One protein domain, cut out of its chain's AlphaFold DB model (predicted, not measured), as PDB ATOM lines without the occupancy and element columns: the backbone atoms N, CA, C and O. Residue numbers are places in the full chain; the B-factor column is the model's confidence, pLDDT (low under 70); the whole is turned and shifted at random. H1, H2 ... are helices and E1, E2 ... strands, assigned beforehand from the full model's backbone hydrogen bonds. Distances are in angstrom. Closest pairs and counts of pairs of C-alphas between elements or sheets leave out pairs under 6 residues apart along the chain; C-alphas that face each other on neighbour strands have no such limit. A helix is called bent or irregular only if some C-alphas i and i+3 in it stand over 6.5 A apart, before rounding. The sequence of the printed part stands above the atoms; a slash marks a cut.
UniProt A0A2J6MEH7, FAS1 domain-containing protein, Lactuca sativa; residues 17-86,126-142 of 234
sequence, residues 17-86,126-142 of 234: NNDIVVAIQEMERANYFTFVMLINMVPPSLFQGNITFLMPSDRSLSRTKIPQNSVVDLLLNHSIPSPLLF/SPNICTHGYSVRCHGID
ATOM      1  N   ASN A  17     160.497 146.244 205.350       83.94
ATOM      2  CA  ASN A  17     161.654 146.369 206.235       83.94
ATOM      3  C   ASN A  17     162.703 147.365 205.706       83.94
ATOM      4  O   ASN A  17     163.228 148.157 206.482       83.94
ATOM      5  N   ASN A  18     162.981 147.366 204.399       90.38
ATOM      6  CA  ASN A  18     163.890 148.334 203.780       90.38
ATOM      7  C   ASN A  18     163.300 149.747 203.840       90.38
ATOM      8  O   ASN A  18     164.011 150.685 204.189       90.38
ATOM      9  N   ASP A  19     162.003 149.894 203.560       93.31
ATOM     10  CA  ASP A  19     161.323 151.191 203.606       93.31
ATOM     11  C   ASP A  19     161.261 151.756 205.034       93.31
ATOM     12  O   ASP A  19     161.411 152.961 205.217       93.31
ATOM     13  N   ILE A  20     161.122 150.904 206.058       94.50
ATOM     14  CA  ILE A  20     161.231 151.303 207.471       94.50
ATOM     15  C   ILE A  20     162.644 151.796 207.789       94.50
ATOM     16  O   ILE A  20     162.784 152.832 208.432       94.50
ATOM     17  N   VAL A  21     163.690 151.101 207.332       94.81
ATOM     18  CA  VAL A  21     165.082 151.536 207.550       94.81
ATOM     19  C   VAL A  21     165.340 152.893 206.895       94.81
ATOM     20  O   VAL A  21     165.940 153.769 207.517       94.81
ATOM     21  N   VAL A  22     164.855 153.101 205.669       96.38
ATOM     22  CA  VAL A  22     164.946 154.397 204.979       96.38
ATOM     23  C   VAL A  22     164.179 155.474 205.747       96.38
ATOM     24  O   VAL A  22     164.731 156.540 206.016       96.38
ATOM     25  N   ALA A  23     162.947 155.179 206.164       97.38
ATOM     26  CA  ALA A  23     162.121 156.100 206.929       97.38
ATOM     27  C   ALA A  23     162.783 156.492 208.256       97.38
ATOM     28  O   ALA A  23     162.822 157.675 208.570       97.38
ATOM     29  N   ILE A  24     163.382 155.551 208.993       97.56
ATOM     30  CA  ILE A  24     164.135 155.837 210.226       97.56
ATOM     31  C   ILE A  24     165.232 156.876 209.966       97.56
ATOM     32  O   ILE A  24     165.326 157.859 210.697       97.56
ATOM     33  N   GLN A  25     166.002 156.733 208.885       98.12
ATOM     34  CA  GLN A  25     167.031 157.719 208.548       98.12
ATOM     35  C   GLN A  25     166.437 159.094 208.200       98.12
ATOM     36  O   GLN A  25     167.054 160.126 208.466       98.12
ATOM     37  N   GLU A  26     165.262 159.145 207.567       98.50
ATOM     38  CA  GLU A  26     164.543 160.401 207.310       98.50
ATOM     39  C   GLU A  26     164.034 161.039 208.618       98.50
ATOM     40  O   GLU A  26     164.187 162.246 208.812       98.50
ATOM     41  N   MET A  27     163.510 160.236 209.551       98.56
ATOM     42  CA  MET A  27     163.055 160.680 210.875       98.56
ATOM     43  C   MET A  27     164.197 161.264 211.717       98.56
ATOM     44  O   MET A  27     164.032 162.320 212.330       98.56
ATOM     45  N   GLU A  28     165.362 160.610 211.727       98.44
ATOM     46  CA  GLU A  28     166.559 161.075 212.442       98.44
ATOM     47  C   GLU A  28     167.062 162.411 211.885       98.44
ATOM     48  O   GLU A  28     167.307 163.345 212.646       98.44
ATOM     49  N   ARG A  29     167.136 162.554 210.552       98.50
ATOM     50  CA  ARG A  29     167.502 163.827 209.899       98.50
ATOM     51  C   ARG A  29     166.523 164.957 210.223       98.50
ATOM     52  O   ARG A  29     166.917 166.122 210.231       98.50
ATOM     53  N   ALA A  30     165.266 164.620 210.500       98.44
ATOM     54  CA  ALA A  30     164.223 165.559 210.894       98.44
ATOM     55  C   ALA A  30     164.142 165.809 212.417       98.44
ATOM     56  O   ALA A  30     163.285 166.577 212.851       98.44
ATOM     57  N   ASN A  31     165.050 165.240 213.221       98.12
ATOM     58  CA  ASN A  31     165.119 165.366 214.684       98.12
ATOM     59  C   ASN A  31     163.946 164.726 215.459       98.12
ATOM     60  O   ASN A  31     163.490 165.280 216.460       98.12
ATOM     61  N   TYR A  32     163.465 163.559 215.020       98.44
ATOM     62  CA  TYR A  32     162.469 162.740 215.738       98.44
ATOM     63  C   TYR A  32     163.118 161.521 216.419       98.44
ATOM     64  O   TYR A  32     162.664 160.383 216.266       98.44
ATOM     65  N   PHE A  33     164.209 161.741 217.157       97.94
ATOM     66  CA  PHE A  33     165.049 160.669 217.706       97.94
ATOM     67  C   PHE A  33     164.315 159.804 218.732       97.94
ATOM     68  O   PHE A  33     164.490 158.585 218.767       97.94
ATOM     69  N   THR A  34     163.461 160.410 219.558       96.81
ATOM     70  CA  THR A  34     162.714 159.673 220.586       96.81
ATOM     71  C   THR A  34     161.686 158.747 219.942       96.81
ATOM     72  O   THR A  34     161.510 157.617 220.392       96.81
ATOM     73  N   PHE A  35     161.041 159.180 218.855       97.69
ATOM     74  CA  PHE A  35     160.103 158.332 218.118       97.69
ATOM     75  C   PHE A  35     160.814 157.157 217.433       97.69
ATOM     76  O   PHE A  35     160.344 156.023 217.514       97.69
ATOM     77  N   VAL A  36     161.992 157.395 216.851       98.06
ATOM     78  CA  VAL A  36     162.856 156.336 216.298       98.06
ATOM     79  C   VAL A  36     163.253 155.319 217.371       98.06
ATOM     80  O   VAL A  36     163.164 154.113 217.146       98.06
ATOM     81  N   MET A  37     163.627 155.782 218.566       96.56
ATOM     82  CA  MET A  37     163.919 154.896 219.694       96.56
ATOM     83  C   MET A  37     162.710 154.020 220.053       96.56
ATOM     84  O   MET A  37     162.885 152.830 220.294       96.56
ATOM     85  N   LEU A  38     161.489 154.574 220.050       95.31
ATOM     86  CA  LEU A  38     160.258 153.810 220.294       95.31
ATOM     87  C   LEU A  38     160.044 152.721 219.232       95.31
ATOM     88  O   LEU A  38     159.779 151.577 219.599       95.31
ATOM     89  N   ILE A  39     160.230 153.037 217.947       95.56
ATOM     90  CA  ILE A  39     160.149 152.057 216.849       95.56
ATOM     91  C   ILE A  39     161.162 150.918 217.045       95.56
ATOM     92  O   ILE A  39     160.815 149.753 216.874       95.56
ATOM     93  N   ASN A  40     162.394 151.225 217.451       95.00
ATOM     94  CA  ASN A  40     163.444 150.220 217.641       95.00
ATOM     95  C   ASN A  40     163.243 149.325 218.881       95.00
ATOM     96  O   ASN A  40     163.926 148.311 219.018       95.00
ATOM     97  N   MET A  41     162.324 149.676 219.787       93.12
ATOM     98  CA  MET A  41     161.988 148.867 220.968       93.12
ATOM     99  C   MET A  41     160.910 147.809 220.702       93.12
ATOM    100  O   MET A  41     160.656 146.970 221.567       93.12
ATOM    101  N   VAL A  42     160.270 147.832 219.531       92.25
ATOM    102  CA  VAL A  42     159.220 146.881 219.148       92.25
ATOM    103  C   VAL A  42     159.684 145.985 217.999       92.25
ATOM    104  O   VAL A  42     160.571 146.362 217.233       92.25
ATOM    105  N   PRO A  43     159.119 144.773 217.851       90.25
ATOM    106  CA  PRO A  43     159.486 143.907 216.740       90.25
ATOM    107  C   PRO A  43     159.095 144.553 215.394       90.25
ATOM    108  O   PRO A  43     157.990 145.088 215.283       90.25
ATOM    109  N   PRO A  44     159.919 144.426 214.333       83.19
ATOM    110  CA  PRO A  44     159.604 144.966 213.002       83.19
ATOM    111  C   PRO A  44     158.281 144.448 212.424       83.19
ATOM    112  O   PRO A  44     157.637 145.110 211.618       83.19
ATOM    113  N   SER A  45     157.839 143.268 212.874       87.50
ATOM    114  CA  SER A  45     156.553 142.677 212.504       87.50
ATOM    115  C   SER A  45     155.336 143.446 213.024       87.50
ATOM    116  O   SER A  45     154.227 143.112 212.619       87.50
ATOM    117  N   LEU A  46     155.506 144.432 213.914       90.06
ATOM    118  CA  LEU A  46     154.403 145.278 214.374       90.06
ATOM    119  C   LEU A  46     153.825 146.118 213.225       90.06
ATOM    120  O   LEU A  46     152.618 146.327 213.160       90.06
ATOM    121  N   PHE A  47     154.680 146.564 212.301       85.62
ATOM    122  CA  PHE A  47     154.312 147.436 211.186       85.62
ATOM    123  C   PHE A  47     154.433 146.679 209.861       85.62
ATOM    124  O   PHE A  47     155.328 146.920 209.052       85.62
ATOM    125  N   GLN A  48     153.545 145.711 209.645       80.88
ATOM    126  CA  GLN A  48     153.482 144.983 208.379       80.88
ATOM    127  C   GLN A  48     152.659 145.766 207.351       80.88
ATOM    128  O   GLN A  48     151.491 146.074 207.575       80.88
ATOM    129  N   GLY A  49     153.257 146.041 206.192       87.12
ATOM    130  CA  GLY A  49     152.572 146.667 205.062       87.12
ATOM    131  C   GLY A  49     152.717 148.186 205.011       87.12
ATOM    132  O   GLY A  49     153.763 148.741 205.339       87.12
ATOM    133  N   ASN A  50     151.671 148.845 204.518       95.56
ATOM    134  CA  ASN A  50     151.671 150.287 204.319       95.56
ATOM    135  C   ASN A  50     151.310 151.023 205.607       95.56
ATOM    136  O   ASN A  50     150.325 150.681 206.261       95.56
ATOM    137  N   ILE A  51     152.047 152.083 205.918       97.06
ATOM    138  CA  ILE A  51     151.891 152.798 207.178       97.06
ATOM    139  C   ILE A  51     152.223 154.282 207.040       97.06
ATOM    140  O   ILE A  51     153.119 154.678 206.293       97.06
ATOM    141  N   THR A  52     151.513 155.111 207.800       98.50
ATOM    142  CA  THR A  52     151.889 156.504 208.058       98.50
ATOM    143  C   THR A  52     152.148 156.687 209.538       98.50
ATOM    144  O   THR A  52     151.239 156.480 210.336       98.50
ATOM    145  N   PHE A  53     153.347 157.121 209.905       98.44
ATOM    146  CA  PHE A  53     153.674 157.508 211.271       98.44
ATOM    147  C   PHE A  53     153.292 158.965 211.538       98.44
ATOM    148  O   PHE A  53     153.651 159.873 210.786       98.44
ATOM    149  N   LEU A  54     152.588 159.192 212.640       98.69
ATOM    150  CA  LEU A  54     152.275 160.508 213.182       98.69
ATOM    151  C   LEU A  54     153.202 160.739 214.376       98.69
ATOM    152  O   LEU A  54     152.975 160.198 215.445       98.69
ATOM    153  N   MET A  55     154.281 161.486 214.189       98.56
ATOM    154  CA  MET A  55     155.408 161.524 215.120       98.56
ATOM    155  C   MET A  55     155.330 162.766 216.005       98.56
ATOM    156  O   MET A  55     155.523 163.878 215.498       98.56
ATOM    157  N   PRO A  56     155.054 162.638 217.314       97.75
ATOM    158  CA  PRO A  56     155.173 163.772 218.213       97.75
ATOM    159  C   PRO A  56     156.642 164.181 218.319       97.75
ATOM    160  O   PRO A  56     157.542 163.345 218.221       97.75
ATOM    161  N   SER A  57     156.896 165.472 218.528       96.69
ATOM    162  CA  SER A  57     158.265 165.951 218.738       96.69
ATOM    163  C   SER A  57     158.906 165.312 219.979       96.69
ATOM    164  O   SER A  57     158.212 164.993 220.949       96.69
ATOM    165  N   ASP A  58     160.237 165.224 220.004       95.69
ATOM    166  CA  ASP A  58     160.992 164.769 221.183       95.69
ATOM    167  C   ASP A  58     160.609 165.559 222.450       95.69
ATOM    168  O   ASP A  58     160.483 165.007 223.545       95.69
ATOM    169  N   ARG A  59     160.323 166.859 222.293       95.12
ATOM    170  CA  ARG A  59     159.829 167.714 223.377       95.12
ATOM    171  C   ARG A  59     158.461 167.256 223.886       95.12
ATOM    172  O   ARG A  59     158.279 167.201 225.101       95.12
ATOM    173  N   SER A  60     157.516 166.961 222.997       93.50
ATOM    174  CA  SER A  60     156.171 166.506 223.373       93.50
ATOM    175  C   SER A  60     156.245 165.139 224.062       93.50
ATOM    176  O   SER A  60     155.695 164.976 225.147       93.50
ATOM    177  N   LEU A  61     157.034 164.200 223.526       93.75
ATOM    178  CA  LEU A  61     157.247 162.878 224.129       93.75
ATOM    179  C   LEU A  61     157.885 162.955 225.524       93.75
ATOM    180  O   LEU A  61     157.445 162.250 226.425       93.75
ATOM    181  N   SER A  62     158.857 163.850 225.744       92.31
ATOM    182  CA  SER A  62     159.531 164.001 227.049       92.31
ATOM    183  C   SER A  62     158.610 164.441 228.197       92.31
ATOM    184  O   SER A  62     158.934 164.247 229.368       92.31
ATOM    185  N   ARG A  63     157.468 165.060 227.874       90.62
ATOM    186  CA  ARG A  63     156.485 165.557 228.851       90.62
ATOM    187  C   ARG A  63     155.368 164.555 229.117       90.62
ATOM    188  O   ARG A  63     154.634 164.706 230.095       90.62
ATOM    189  N   THR A  64     155.247 163.540 228.271       85.69
ATOM    190  CA  THR A  64     154.200 162.531 228.361       85.69
ATOM    191  C   THR A  64     154.655 161.384 229.251       85.69
ATOM    192  O   THR A  64     155.748 160.843 229.109       85.69
ATOM    193  N   LYS A  65     153.795 160.977 230.186       82.31
ATOM    194  CA  LYS A  65     154.033 159.782 231.000       82.31
ATOM    195  C   LYS A  65     153.673 158.552 230.175       82.31
ATOM    196  O   LYS A  65     152.502 158.206 230.083       82.31
ATOM    197  N   ILE A  66     154.677 157.913 229.584       75.31
ATOM    198  CA  ILE A  66     154.521 156.679 228.808       75.31
ATOM    199  C   ILE A  66     154.869 155.503 229.731       75.31
ATOM    200  O   ILE A  66     156.050 155.299 230.026       75.31
ATOM    201  N   PRO A  67     153.892 154.738 230.249       72.56
ATOM    202  CA  PRO A  67     154.213 153.511 230.969       72.56
ATOM    203  C   PRO A  67     154.954 152.536 230.038       72.56
ATOM    204  O   PRO A  67     154.580 152.387 228.878       72.56
ATOM    205  N   GLN A  68     155.992 151.849 230.529       61.16
ATOM    206  CA  GLN A  68     156.815 150.941 229.704       61.16
ATOM    207  C   GLN A  68     155.987 149.874 228.970       61.16
ATOM    208  O   GLN A  68     156.278 149.536 227.828       61.16
ATOM    209  N   ASN A  69     154.894 149.421 229.584       64.31
ATOM    210  CA  ASN A  69     153.996 148.411 229.021       64.31
ATOM    211  C   ASN A  69     153.065 148.962 227.920       64.31
ATOM    212  O   ASN A  69     152.212 148.229 227.439       64.31
ATOM    213  N   SER A  70     153.204 150.239 227.542       85.88
ATOM    214  CA  SER A  70     152.326 150.936 226.589       85.88
ATOM    215  C   SER A  70     153.046 151.443 225.336       85.88
ATOM    216  O   SER A  70     152.455 152.177 224.553       85.88
ATOM    217  N   VAL A  71     154.317 151.075 225.115       91.81
ATOM    218  CA  VAL A  71     155.065 151.512 223.916       91.81
ATOM    219  C   VAL A  71     154.374 151.045 222.634       91.81
ATOM    220  O   VAL A  71     154.255 151.820 221.689       91.81
ATOM    221  N   VAL A  72     153.875 149.805 222.620       94.00
ATOM    222  CA  VAL A  72     153.095 149.270 221.495       94.00
ATOM    223  C   VAL A  72     151.834 150.105 221.280       94.00
ATOM    224  O   VAL A  72     151.636 150.602 220.179       94.00
ATOM    225  N   ASP A  73     151.041 150.345 222.327       92.81
ATOM    226  CA  ASP A  73     149.815 151.151 222.233       92.81
ATOM    227  C   ASP A  73     150.102 152.574 221.749       92.81
ATOM    228  O   ASP A  73     149.384 153.102 220.902       92.81
ATOM    229  N   LEU A  74     151.183 153.187 222.235       94.00
ATOM    230  CA  LEU A  74     151.626 154.495 221.775       94.00
ATOM    231  C   LEU A  74     151.903 154.458 220.274       94.00
ATOM    232  O   LEU A  74     151.355 155.275 219.543       94.00
ATOM    233  N   LEU A  75     152.702 153.514 219.791       95.81
ATOM    234  CA  LEU A  75     153.025 153.426 218.368       95.81
ATOM    235  C   LEU A  75     151.798 153.098 217.503       95.81
ATOM    236  O   LEU A  75     151.653 153.643 216.406       95.81
ATOM    237  N   LEU A  76     150.886 152.256 217.993       95.44
ATOM    238  CA  LEU A  76     149.638 151.930 217.303       95.44
ATOM    239  C   LEU A  76     148.705 153.146 217.214       95.44
ATOM    240  O   LEU A  76     148.163 153.411 216.143       95.44
ATOM    241  N   ASN A  77     148.601 153.946 218.279       95.56
ATOM    242  CA  ASN A  77     147.845 155.204 218.280       95.56
ATOM    243  C   ASN A  77     148.428 156.249 217.316       95.56
ATOM    244  O   ASN A  77     147.720 157.139 216.853       95.56
ATOM    245  N   HIS A  78     149.726 156.148 217.032       97.31
ATOM    246  CA  HIS A  78     150.489 157.073 216.195       97.31
ATOM    247  C   HIS A  78     150.807 156.499 214.814       97.31
ATOM    248  O   HIS A  78     151.727 156.963 214.140       97.31
ATOM    249  N   SER A  79     150.051 155.499 214.367       97.31
ATOM    250  CA  SER A  79     150.178 154.960 213.021       97.31
ATOM    251  C   SER A  79     148.828 154.857 212.333       97.31
ATOM    252  O   SER A  79     147.833 154.524 212.959       97.31
ATOM    253  N   ILE A  80     148.795 155.143 211.037       98.12
ATOM    254  CA  ILE A  80     147.638 154.924 210.165       98.12
ATOM    255  C   ILE A  80     148.002 153.770 209.223       98.12
ATOM    256  O   ILE A  80     149.062 153.853 208.598       98.12
ATOM    257  N   PRO A  81     147.153 152.740 209.049       96.69
ATOM    258  CA  PRO A  81     147.437 151.575 208.202       96.69
ATOM    259  C   PRO A  81     147.261 151.875 206.697       96.69
ATOM    260  O   PRO A  81     146.578 151.167 205.961       96.69
ATOM    261  N   SER A  82     147.820 152.991 206.232       96.94
ATOM    262  CA  SER A  82     147.910 153.378 204.822       96.94
ATOM    263  C   SER A  82     149.035 154.402 204.632       96.94
ATOM    264  O   SER A  82     149.354 155.113 205.586       96.94
ATOM    265  N   PRO A  83     149.655 154.513 203.440       97.06
ATOM    266  CA  PRO A  83     150.754 155.436 203.192       97.06
ATOM    267  C   PRO A  83     150.192 156.767 202.666       97.06
ATOM    268  O   PRO A  83     149.931 156.936 201.473       97.06
ATOM    269  N   LEU A  84     149.972 157.723 203.559       98.00
ATOM    270  CA  LEU A  84     149.343 159.005 203.270       98.00
ATOM    271  C   LEU A  84     150.411 160.093 203.191       98.00
ATOM    272  O   LEU A  84     151.189 160.287 204.115       98.00
ATOM    273  N   LEU A  85     150.450 160.795 202.060       98.19
ATOM    274  CA  LEU A  85     151.151 162.066 201.946       98.19
ATOM    275  C   LEU A  85     150.246 163.177 202.476       98.19
ATOM    276  O   LEU A  85     149.021 163.035 202.523       98.19
ATOM    277  N   PHE A  86     150.838 164.322 202.794       97.94
ATOM    278  CA  PHE A  86     150.083 165.489 203.230       97.94
ATOM    279  C   PHE A  86     149.043 165.919 202.191       97.94
ATOM    280  O   PHE A  86     147.918 166.241 202.562       97.94
ATOM    281  N   SER A 126     154.757 169.217 210.692       98.25
ATOM    282  CA  SER A 126     155.839 168.913 209.748       98.25
ATOM    283  C   SER A 126     155.370 167.860 208.740       98.25
ATOM    284  O   SER A 126     155.431 166.661 209.019       98.25
ATOM    285  N   PRO A 127     154.820 168.281 207.589       98.12
ATOM    286  CA  PRO A 127     154.321 167.358 206.578       98.12
ATOM    287  C   PRO A 127     155.464 166.648 205.841       98.12
ATOM    288  O   PRO A 127     156.571 167.166 205.759       98.12
ATOM    289  N   ASN A 128     155.154 165.485 205.257       98.44
ATOM    290  CA  ASN A 128     156.018 164.739 204.330       98.44
ATOM    291  C   ASN A 128     157.484 164.560 204.786       98.44
ATOM    292  O   ASN A 128     158.399 164.868 204.032       98.44
ATOM    293  N   ILE A 129     157.712 164.049 206.001       98.69
ATOM    294  CA  ILE A 129     159.076 163.781 206.493       98.69
ATOM    295  C   ILE A 129     159.687 162.580 205.767       98.69
ATOM    296  O   ILE A 129     160.803 162.677 205.273       98.69
ATOM    297  N   CYS A 130     158.948 161.468 205.678       98.44
ATOM    298  CA  CYS A 130     159.408 160.277 204.964       98.44
ATOM    299  C   CYS A 130     158.817 160.242 203.555       98.44
ATOM    300  O   CYS A 130     157.602 160.068 203.380       98.44
ATOM    301  N   THR A 131     159.664 160.431 202.545       97.06
ATOM    302  CA  THR A 131     159.253 160.523 201.137       97.06
ATOM    303  C   THR A 131     159.983 159.548 200.220       97.06
ATOM    304  O   THR A 131     159.421 159.193 199.185       97.06
ATOM    305  N   HIS A 132     161.161 159.055 200.611       95.88
ATOM    306  CA  HIS A 132     161.981 158.174 199.770       95.88
ATOM    307  C   HIS A 132     161.411 156.755 199.637       95.88
ATOM    308  O   HIS A 132     161.481 156.175 198.556       95.88
ATOM    309  N   GLY A 133     160.843 156.201 200.713       92.06
ATOM    310  CA  GLY A 133     160.141 154.913 200.673       92.06
ATOM    311  C   GLY A 133     158.787 154.998 199.955       92.06
ATOM    312  O   GLY A 133     158.254 156.084 199.708       92.06
ATOM    313  N   TYR A 134     158.193 153.848 199.641       91.56
ATOM    314  CA  TYR A 134     156.851 153.760 199.060       91.56
ATOM    315  C   TYR A 134     155.798 153.367 200.095       91.56
ATOM    316  O   TYR A 134     154.697 153.924 200.068       91.56
ATOM    317  N   SER A 135     156.126 152.442 201.005       94.94
ATOM    318  CA  SER A 135     155.179 151.886 201.977       94.94
ATOM    319  C   SER A 135     155.106 152.666 203.289       94.94
ATOM    320  O   SER A 135     154.124 152.525 204.014       94.94
ATOM    321  N   VAL A 136     156.105 153.498 203.597       96.94
ATOM    322  CA  VAL A 136     156.176 154.266 204.847       96.94
ATOM    323  C   VAL A 136     156.089 155.761 204.563       96.94
ATOM    324  O   VAL A 136     156.885 156.314 203.803       96.94
ATOM    325  N   ARG A 137     155.130 156.432 205.200       98.25
ATOM    326  CA  ARG A 137     155.015 157.896 205.243       98.25
ATOM    327  C   ARG A 137     155.131 158.383 206.675       98.25
ATOM    328  O   ARG A 137     154.856 157.638 207.610       98.25
ATOM    329  N   CYS A 138     155.551 159.629 206.861       98.62
ATOM    330  CA  CYS A 138     155.683 160.195 208.198       98.62
ATOM    331  C   CYS A 138     155.315 161.675 208.217       98.62
ATOM    332  O   CYS A 138     155.673 162.435 207.309       98.62
ATOM    333  N   HIS A 139     154.650 162.092 209.288       98.81
ATOM    334  CA  HIS A 139     154.293 163.476 209.558       98.81
ATOM    335  C   HIS A 139     154.599 163.818 211.008       98.81
ATOM    336  O   HIS A 139     154.259 163.059 211.908       98.81
ATOM    337  N   GLY A 140     155.198 164.978 211.236       98.69
ATOM    338  CA  GLY A 140     155.383 165.530 212.565       98.69
ATOM    339  C   GLY A 140     154.092 166.140 213.093       98.69
ATOM    340  O   GLY A 140     153.433 166.903 212.376       98.69
ATOM    341  N   ILE A 141     153.759 165.845 214.347       98.31
ATOM    342  CA  ILE A 141     152.574 166.357 215.042       98.31
ATOM    343  C   ILE A 141     152.953 167.096 216.336       98.31
ATOM    344  O   ILE A 141     154.022 166.873 216.906       98.31
ATOM    345  N   ASP A 142     152.093 168.018 216.768       95.00
ATOM    346  CA  ASP A 142     152.376 168.941 217.884       95.00
ATOM    347  C   ASP A 142     152.297 168.273 219.274       95.00
ATOM    348  O   ASP A 142     152.977 168.676 220.217       95.00
TER     349      ASP A 142
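What this domain is: This is residues 17 to 86 and 126 to 142 of the 234 residues of the protein "FAS1 domain-containing protein" of Lactuca sativa (UniProt A0A2J6MEH7). What does the model look like? A small three-stranded sheet, E1, E3 and E2, has the helix H1 packed over one face, and H1 folds back into H2 to make a helical hairpin. H3 and H4 sit crosswise to H2, while residues 79 to 80 pair with E1. What is the make-up? The printed part has 87 residues, with named elements in the order H1 H2 E1 H3 H4 E2 E3; the class is mixed, helices and strands, and the sheet E1 E3 E2 is mixed. How compact is it? It is compact, with a radius of gyration of the C-alphas of 11.8 A and spans of 32 by 26 by 18 A.

Where its parts are: Where do the first elements lie? H1, residues 17 to 29, begins at C-alpha 17 (161.654, 146.369, 206.235) and is 18.8 A long; H2 is residues 33 to 40. E1, residues 51 to 56, is 15.9 A long, and H3 is residues 58 to 63. What follows? H4, residues 68 to 77, is 15.1 A long and irregular: C-alphas 69 and 72 are 7.6 A apart. E2 is residues 126 to 130, and E3, residues 136 to 141, is 16.2 A long and ends at C-alpha 141 (152.574, 166.357, 215.042).

How they stand to each other: How does H1 stand to the sheet? H1 is on one face at a height over the sheet of 8.2 A, over E3 and E2, which gives two layers, a helix on one face of a sheet. On the local plane it stands at 29 degrees to E2, only just along the strands; the closest C-alphas of H1 and E3 are those of Asp 19 and Val 136, 6.1 A. What does H2 touch? H2, the hub, touches H1 in a hairpin, opposite ways at a shallow tilt of 16 degrees, with residues 24 to 28 of H1 alone; their closest C-alphas are those of Ile 24 and Val 36, 6.2 A. It touches H3, about perpendicular at 84 degrees, closest at the C-alphas of Thr 34 and Asp 58, 5.4 A. It only just touches H4, with 3 pairs of C-alphas within 8 A, the closest those of Leu 38 and Val 71, 6.7 A. How do the strands pair? E1 and E3 are parallel at 23 degrees, with N 53 and O 137 2.8 A apart; E2 and E3 form an antiparallel hairpin, with N 129 and O 138 2.9 A apart. Are the helix backbones in range? Every O i to N i+4 pair is within hydrogen-bond range in H1 and H2, against 1 of 2 in H3 and 4 of 6 in H4.

The domain as a whole: How large is it, and where is the cut? The farthest C-alphas, Lys 65 and Tyr 134, are 32.6 A apart; residues 87 to 125 are not printed, and C-alphas 86 and 126 are 9.3 A apart across the cut. Where is confidence low? Residues 68 to 69 are under 70; the mean pLDDT of the printed part is 93.7.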